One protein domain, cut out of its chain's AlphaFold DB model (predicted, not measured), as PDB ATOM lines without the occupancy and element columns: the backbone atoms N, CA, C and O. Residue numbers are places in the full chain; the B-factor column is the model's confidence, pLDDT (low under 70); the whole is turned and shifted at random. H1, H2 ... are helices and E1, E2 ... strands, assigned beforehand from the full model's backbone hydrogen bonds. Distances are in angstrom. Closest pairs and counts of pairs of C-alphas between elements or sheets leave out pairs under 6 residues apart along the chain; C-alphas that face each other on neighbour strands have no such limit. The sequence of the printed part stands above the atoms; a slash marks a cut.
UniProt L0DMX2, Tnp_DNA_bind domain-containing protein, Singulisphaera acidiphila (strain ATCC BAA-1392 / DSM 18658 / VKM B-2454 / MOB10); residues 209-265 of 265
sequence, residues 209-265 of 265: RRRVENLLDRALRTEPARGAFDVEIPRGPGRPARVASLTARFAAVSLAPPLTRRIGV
ATOM      1  N   ARG A 209      43.782  26.892  30.450       86.00
ATOM      2  CA  ARG A 209      42.501  27.251  31.096       86.00
ATOM      3  C   ARG A 209      41.358  27.552  30.120       86.00
ATOM      4  O   ARG A 209      40.479  28.364  30.411       86.00
ATOM      5  N   ARG A 210      41.348  26.881  28.970       88.94
ATOM      6  CA  ARG A 210      40.233  26.956  28.030       88.94
ATOM      7  C   ARG A 210      38.994  26.282  28.609       88.94
ATOM      8  O   ARG A 210      39.083  25.174  29.135       88.94
ATOM      9  N   ARG A 211      37.853  26.966  28.528       91.19
ATOM     10  CA  ARG A 211      36.584  26.501  29.095       91.19
ATOM     11  C   ARG A 211      35.853  25.585  28.115       91.19
ATOM     12  O   ARG A 211      35.615  25.955  26.968       91.19
ATOM     13  N   VAL A 212      35.491  24.418  28.618       90.75
ATOM     14  CA  VAL A 212      34.501  23.484  28.069       90.75
ATOM     15  C   VAL A 212      33.443  23.300  29.171       90.75
ATOM     16  O   VAL A 212      33.254  24.234  29.953       90.75
ATOM     17  N   GLU A 213      32.781  22.146  29.305       86.94
ATOM     18  CA  GLU A 213      31.976  21.852  30.510       86.94
ATOM     19  C   GLU A 213      32.796  22.039  31.805       86.94
ATOM     20  O   GLU A 213      32.322  22.620  32.778       86.94
ATOM     21  N   ASN A 214      34.075  21.639  31.768       84.94
ATOM     22  CA  ASN A 214      35.113  21.941  32.760       84.94
ATOM     23  C   ASN A 214      36.257  22.773  32.123       84.94
ATOM     24  O   ASN A 214      36.026  23.702  31.350       84.94
ATOM     25  N   LEU A 215      37.520  22.455  32.433       92.00
ATOM     26  CA  LEU A 215      38.691  22.968  31.717       92.00
ATOM     27  C   LEU A 215      39.197  21.921  30.725       92.00
ATOM     28  O   LEU A 215      39.267  20.738  31.062       92.00
ATOM     29  N   LEU A 216      39.583  22.364  29.526       93.31
ATOM     30  CA  LEU A 216      40.014  21.495  28.426       93.31
ATOM     31  C   LEU A 216      41.158  20.556  28.833       93.31
ATOM     32  O   LEU A 216      41.129  19.372  28.518       93.31
ATOM     33  N   ASP A 217      42.149  21.059  29.570       91.94
ATOM     34  CA  ASP A 217      43.292  20.259  30.015       91.94
ATOM     35  C   ASP A 217      42.899  19.173  31.025       91.94
ATOM     36  O   ASP A 217      43.507  18.106  31.037       91.94
ATOM     37  N   ARG A 218      41.876  19.419  31.851       92.50
ATOM     38  CA  ARG A 218      41.344  18.413  32.781       92.50
ATOM     39  C   ARG A 218      40.551  17.348  32.036       92.50
ATOM     40  O   ARG A 218      40.789  16.172  32.274       92.50
ATOM     41  N   ALA A 219      39.687  17.764  31.109       92.38
ATOM     42  CA  ALA A 219      38.899  16.852  30.282       92.38
ATOM     43  C   ALA A 219      39.799  15.911  29.461       92.38
ATOM     44  O   ALA A 219      39.622  14.702  29.478       92.38
ATOM     45  N   LEU A 220      40.848  16.434  28.819       93.56
ATOM     46  CA  LEU A 220      41.742  15.608  28.000       93.56
ATOM     47  C   LEU A 220      42.649  14.672  28.814       93.56
ATOM     48  O   LEU A 220      43.139  13.680  28.280       93.56
ATOM     49  N   ARG A 221      42.910  14.966  30.094       92.25
ATOM     50  CA  ARG A 221      43.721  14.091  30.958       92.25
ATOM     51  C   ARG A 221      42.971  12.838  31.403       92.25
ATOM     52  O   ARG A 221      43.630  11.839  31.680       92.25
ATOM     53  N   THR A 222      41.642  12.893  31.479       92.06
ATOM     54  CA  THR A 222      40.806  11.738  31.842       92.06
ATOM     55  C   THR A 222      40.549  10.808  30.663       92.06
ATOM     56  O   THR A 222      40.322   9.621  30.874       92.06
ATOM     57  N   GLU A 223      40.639  11.314  29.432       95.81
ATOM     58  CA  GLU A 223      40.478  10.501  28.224       95.81
ATOM     59  C   GLU A 223      41.544   9.416  28.123       95.81
ATOM     60  O   GLU A 223      42.713   9.736  28.305       95.81
ATOM     61  N   PRO A 224      41.221   8.162  27.789       96.62
ATOM     62  CA  PRO A 224      42.209   7.096  27.608       96.62
ATOM     63  C   PRO A 224      43.288   7.448  26.570       96.62
ATOM     64  O   PRO A 224      43.038   8.126  25.574       96.62
ATOM     65  N   ALA A 225      44.506   6.945  26.792       96.50
ATOM     66  CA  ALA A 225      45.590   7.063  25.824       96.50
ATOM     67  C   ALA A 225      45.193   6.398  24.495       96.50
ATOM     68  O   ALA A 225      44.651   5.293  24.478       96.50
ATOM     69  N   ARG A 226      45.464   7.086  23.384       96.44
ATOM     70  CA  ARG A 226      45.167   6.625  22.017       96.44
ATOM     71  C   ARG A 226      46.420   6.341  21.200       96.44
ATOM     72  O   ARG A 226      46.340   5.713  20.156       96.44
ATOM     73  N   GLY A 227      47.567   6.791  21.688       95.62
ATOM     74  CA  GLY A 227      48.864   6.529  21.093       95.62
ATOM     75  C   GLY A 227      49.972   7.073  21.976       95.62
ATOM     76  O   GLY A 227      49.731   7.883  22.879       95.62
ATOM     77  N   ALA A 228      51.187   6.630  21.708       96.12
ATOM     78  CA  ALA A 228      52.389   7.190  22.291       96.12
ATOM     79  C   ALA A 228      53.467   7.254  21.216       96.12
ATOM     80  O   ALA A 228      53.496   6.421  20.312       96.12
ATOM     81  N   PHE A 229      54.314   8.267  21.302       97.12
ATOM     82  CA  PHE A 229      55.436   8.430  20.394       97.12
ATOM     83  C   PHE A 229      56.541   9.208  21.085       97.12
ATOM     84  O   PHE A 229      56.293  10.033  21.970       97.12
ATOM     85  N   ASP A 230      57.761   8.933  20.659       97.69
ATOM     86  CA  ASP A 230      58.947   9.603  21.148       97.69
ATOM     87  C   ASP A 230      59.308  10.755  20.217       97.69
ATOM     88  O   ASP A 230      59.249  10.643  18.993       97.69
ATOM     89  N   VAL A 231      59.681  11.884  20.812       96.50
ATOM     90  CA  VAL A 231      60.220  13.030  20.082       96.50
ATOM     91  C   VAL A 231      61.652  13.240  20.520       96.50
ATOM     92  O   VAL A 231      61.931  13.504  21.694       96.50
ATOM     93  N   GLU A 232      62.562  13.151  19.559       96.75
ATOM     94  CA  GLU A 232      63.940  13.564  19.756       96.75
ATOM     95  C   GLU A 232      63.995  15.080  19.882       96.75
ATOM     96  O   GLU A 232      63.540  15.823  19.012       96.75
ATOM     97  N   ILE A 233      64.547  15.556  20.994       95.25
ATOM     98  CA  ILE A 233      64.741  16.980  21.203       95.25
ATOM     99  C   ILE A 233      66.238  17.268  21.126       95.25
ATOM    100  O   ILE A 233      66.979  16.788  21.994       95.25
ATOM    101  N   PRO A 234      66.689  18.052  20.128       94.81
ATOM    102  CA  PRO A 234      68.104  18.332  19.949       94.81
ATOM    103  C   PRO A 234      68.678  19.118  21.131       94.81
ATOM    104  O   PRO A 234      67.960  19.738  21.926       94.81
ATOM    105  N   ARG A 235      70.011  19.103  21.237       95.50
ATOM    106  CA  ARG A 235      70.746  19.947  22.185       95.50
ATOM    107  C   ARG A 235      70.432  21.418  21.896       95.50
ATOM    108  O   ARG A 235      70.468  21.853  20.751       95.50
ATOM    109  N   GLY A 236      70.186  22.183  22.953       92.25
ATOM    110  CA  GLY A 236      70.058  23.637  22.899       92.25
ATOM    111  C   GLY A 236      70.983  24.315  23.913       92.25
ATOM    112  O   GLY A 236      71.630  23.626  24.711       92.25
ATOM    113  N   PRO A 237      71.047  25.655  23.927       93.06
ATOM    114  CA  PRO A 237      71.802  26.396  24.936       93.06
ATOM    115  C   PRO A 237      71.387  25.974  26.355       93.06
ATOM    116  O   PRO A 237      70.223  26.100  26.729       93.06
ATOM    117  N   GLY A 238      72.324  25.411  27.128       91.62
ATOM    118  CA  GLY A 238      72.082  24.952  28.504       91.62
ATOM    119  C   GLY A 238      71.196  23.706  28.651       91.62
ATOM    120  O   GLY A 238      70.783  23.388  29.765       91.62
ATOM    121  N   ARG A 239      70.884  22.988  27.563       92.38
ATOM    122  CA  ARG A 239      69.987  21.825  27.596       92.38
ATOM    123  C   ARG A 239      70.546  20.655  26.773       92.38
ATOM    124  O   ARG A 239      70.709  20.809  25.560       92.38
ATOM    125  N   PRO A 240      70.806  19.478  27.380       95.12
ATOM    126  CA  PRO A 240      71.263  18.308  26.639       95.12
ATOM    127  C   PRO A 240      70.178  17.793  25.688       95.12
ATOM    128  O   PRO A 240      68.981  18.000  25.917       95.12
ATOM    129  N   ALA A 241      70.619  17.109  24.630       96.62
ATOM    130  CA  ALA A 241      69.715  16.338  23.790       96.62
ATOM    131  C   ALA A 241      69.028  15.267  24.645       96.62
ATOM    132  O   ALA A 241      69.641  14.701  25.554       96.62
ATOM    133  N   ARG A 242      67.745  15.028  24.391       96.88
ATOM    134  CA  ARG A 242      66.971  14.007  25.102       96.88
ATOM    135  C   ARG A 242      65.807  13.537  24.255       96.88
ATOM    136  O   ARG A 242      65.277  14.305  23.457       96.88
ATOM    137  N   VAL A 243      65.350  12.327  24.531       97.12
ATOM    138  CA  VAL A 243      64.079  11.822  24.020       97.12
ATOM    139  C   VAL A 243      62.964  12.230  24.984       97.12
ATOM    140  O   VAL A 243      63.144  12.232  26.206       97.12
ATOM    141  N   ALA A 244      61.828  12.666  24.447       96.88
ATOM    142  CA  ALA A 244      60.620  12.940  25.210       96.88
ATOM    143  C   ALA A 244      59.500  12.011  24.751       96.88
ATOM    144  O   ALA A 244      59.010  12.156  23.636       96.88
ATOM    145  N   SER A 245      59.064  11.119  25.637       96.94
ATOM    146  CA  SER A 245      57.905  10.267  25.385       96.94
ATOM    147  C   SER A 245      56.615  11.048  25.587       96.94
ATOM    148  O   SER A 245      56.374  11.641  26.644       96.94
ATOM    149  N   LEU A 246      55.790  11.072  24.549       96.75
ATOM    150  CA  LEU A 246      54.511  11.762  24.511       96.75
ATOM    151  C   LEU A 246      53.378  10.742  24.455       96.75
ATOM    152  O   LEU A 246      53.496   9.681  23.851       96.75
ATOM    153  N   THR A 247      52.250  11.088  25.070       96.44
ATOM    154  CA  THR A 247      51.003  10.324  24.971       96.44
ATOM    155  C   THR A 247      49.956  11.180  24.277       96.44
ATOM    156  O   THR A 247      49.688  12.303  24.708       96.44
ATOM    157  N   ALA A 248      49.338  10.638  23.233       96.19
ATOM    158  CA  ALA A 248      48.242  11.268  22.518       96.19
ATOM    159  C   ALA A 248      46.894  10.879  23.143       96.19
ATOM    160  O   ALA A 248      46.619   9.703  23.398       96.19
ATOM    161  N   ARG A 249      46.052  11.888  23.378       96.81
ATOM    162  CA  ARG A 249      44.662  11.779  23.844       96.81
ATOM    163  C   ARG A 249      43.829  12.773  23.039       96.81
ATOM    164  O   ARG A 249      44.312  13.869  22.755       96.81
ATOM    165  N   PHE A 250      42.608  12.403  22.674       95.12
ATOM    166  CA  PHE A 250      41.690  13.280  21.949       95.12
ATOM    167  C   PHE A 250      40.248  13.009  22.372       95.12
ATOM    168  O   PHE A 250      39.905  11.879  22.708       95.12
ATOM    169  N   ALA A 251      39.416  14.047  22.324       94.69
ATOM    170  CA  ALA A 251      37.976  13.965  22.533       94.69
ATOM    171  C   ALA A 251      37.267  15.075  21.754       94.69
ATOM    172  O   ALA A 251      37.839  16.142  21.514       94.69
ATOM    173  N   ALA A 252      36.009  14.823  21.399       95.38
ATOM    174  CA  ALA A 252      35.099  15.868  20.955       95.38
ATOM    175  C   ALA A 252      34.633  16.674  22.174       95.38
ATOM    176  O   ALA A 252      34.264  16.101  23.198       95.38
ATOM    177  N   VAL A 253      34.666  18.004  22.076       94.31
ATOM    178  CA  VAL A 253      34.283  18.901  23.173       94.31
ATOM    179  C   VAL A 253      33.509  20.103  22.650       94.31
ATOM    180  O   VAL A 253      33.781  20.605  21.559       94.31
ATOM    181  N   SER A 254      32.605  20.621  23.478       94.19
ATOM    182  CA  SER A 254      31.916  21.888  23.232       94.19
ATOM    183  C   SER A 254      32.654  23.031  23.921       94.19
ATOM    184  O   SER A 254      32.851  23.030  25.138       94.19
ATOM    185  N   LEU A 255      33.083  24.021  23.140       92.12
ATOM    186  CA  LEU A 255      33.786  25.196  23.651       92.12
ATOM    187  C   LEU A 255      32.803  26.190  24.270       92.12
ATOM    188  O   LEU A 255      31.887  26.666  23.600       92.12
ATOM    189  N   ALA A 256      33.039  26.574  25.522       91.25
ATOM    190  CA  ALA A 256      32.240  27.599  26.179       91.25
ATOM    191  C   ALA A 256      32.754  29.010  25.825       91.25
ATOM    192  O   ALA A 256      33.973  29.230  25.796       91.25
ATOM    193  N   PRO A 257      31.865  29.998  25.608       88.06
ATOM    194  CA  PRO A 257      32.277  31.381  25.407       88.06
ATOM    195  C   PRO A 257      33.019  31.949  26.635       88.06
ATOM    196  O   PRO A 257      32.824  31.494  27.772       88.06
ATOM    197  N   PRO A 258      33.878  32.970  26.447       83.56
ATOM    198  CA  PRO A 258      34.488  33.696  27.556       83.56
ATOM    199  C   PRO A 258      33.415  34.317  28.459       83.56
ATOM    200  O   PRO A 258      32.429  34.845  27.959       83.56
ATOM    201  N   LEU A 259      33.635  34.327  29.781       81.12
ATOM    202  CA  LEU A 259      32.701  34.938  30.749       81.12
ATOM    203  C   LEU A 259      32.428  36.423  30.468       81.12
ATOM    204  O   LEU A 259      31.367  36.939  30.790       81.12
ATOM    205  N   THR A 260      33.400  37.112  29.877       74.00
ATOM    206  CA  THR A 260      33.325  38.538  29.549       74.00
ATOM    207  C   THR A 260      32.624  38.819  28.220       74.00
ATOM    208  O   THR A 260      32.424  39.986  27.880       74.00
ATOM    209  N   ARG A 261      32.259  37.787  27.444       69.56
ATOM    210  CA  ARG A 261      31.551  37.964  26.177       69.56
ATOM    211  C   ARG A 261      30.094  38.311  26.477       69.56
ATOM    212  O   ARG A 261      29.347  37.479  26.981       69.56
ATOM    213  N   ARG A 262      29.687  39.538  26.146       58.38
ATOM    214  CA  ARG A 262      28.271  39.919  26.135       58.38
ATOM    215  C   ARG A 262      27.592  39.162  24.994       58.38
ATOM    216  O   ARG A 262      27.984  39.311  23.840       58.38
ATOM    217  N   ILE A 263      26.647  38.293  25.331       45.78
ATOM    218  CA  ILE A 263      25.791  37.613  24.358       45.78
ATOM    219  C   ILE A 263      24.653  38.589  24.046       45.78
ATOM    220  O   ILE A 263      23.890  38.920  24.947       45.78
ATOM    221  N   GLY A 264      24.580  39.065  22.801       46.34
ATOM    222  CA  GLY A 264      23.511  39.942  22.315       46.34
ATOM    223  C   GLY A 264      23.780  41.441  22.485       46.34
ATOM    224  O   GLY A 264      23.664  41.975  23.586       46.34
ATOM    225  N   VAL A 265      24.120  42.099  21.372       35.56
ATOM    226  CA  VAL A 265      23.350  43.212  20.784       35.56
ATOM    227  C   VAL A 265      23.377  43.003  19.275       35.56
ATOM    228  O   VAL A 265      24.484  42.694  18.775       35.56
TER     229      VAL A 265
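AT A GLANCE: This is residues 209 to 265 of the 265 residues of the protein "Tnp_DNA_bind domain-containing protein" of Singulisphaera acidiphila (strain ATCC BAA-1392 / DSM 18658 / VKM B-2454 / MOB10) (UniProt L0DMX2). The domain has little regular structure: an extended, flat, curved shape, with a two-stranded hairpin, E1 and E2, as one arm, the short helix H1 beyond its open end, and a tail with no named element running back past H1. Residues 235 to 240, at the hairpin's turn, and residues 260 to 265, at the tail's end, stick out. The printed part has 57 residues, 21 of them in named elements, in the order H1, E1, E2; the class is mixed, the sheet antiparallel. The radius of gyration of the C-alphas is 17.6 A, the spans 53 by 30 by 14 A.

IN THESE COORDINATES: H1, residues 216 to 222, begins at C-alpha (40.014, 21.495, 28.426). E1, residues 227 to 233, is 19.0 A long. E2, residues 242 to 248, is 19.1 A long and ends at (48.242, 11.268, 22.518).

HOW THE PARTS SIT: In H1 every O i to N i+4 pair is within hydrogen-bond range. A tight link leads to E1. E1 and E2 form a hairpin, antiparallel at 154 degrees; N 231 and O 244 are 2.9 A apart. H1 and E2 are apart.

THE WHOLE: The C-alphas farthest apart, of Pro 240 and Val 265, are 54.3 A apart. The printed part has no cut; no link is long. Residues 261 to 265 have pLDDT under 70.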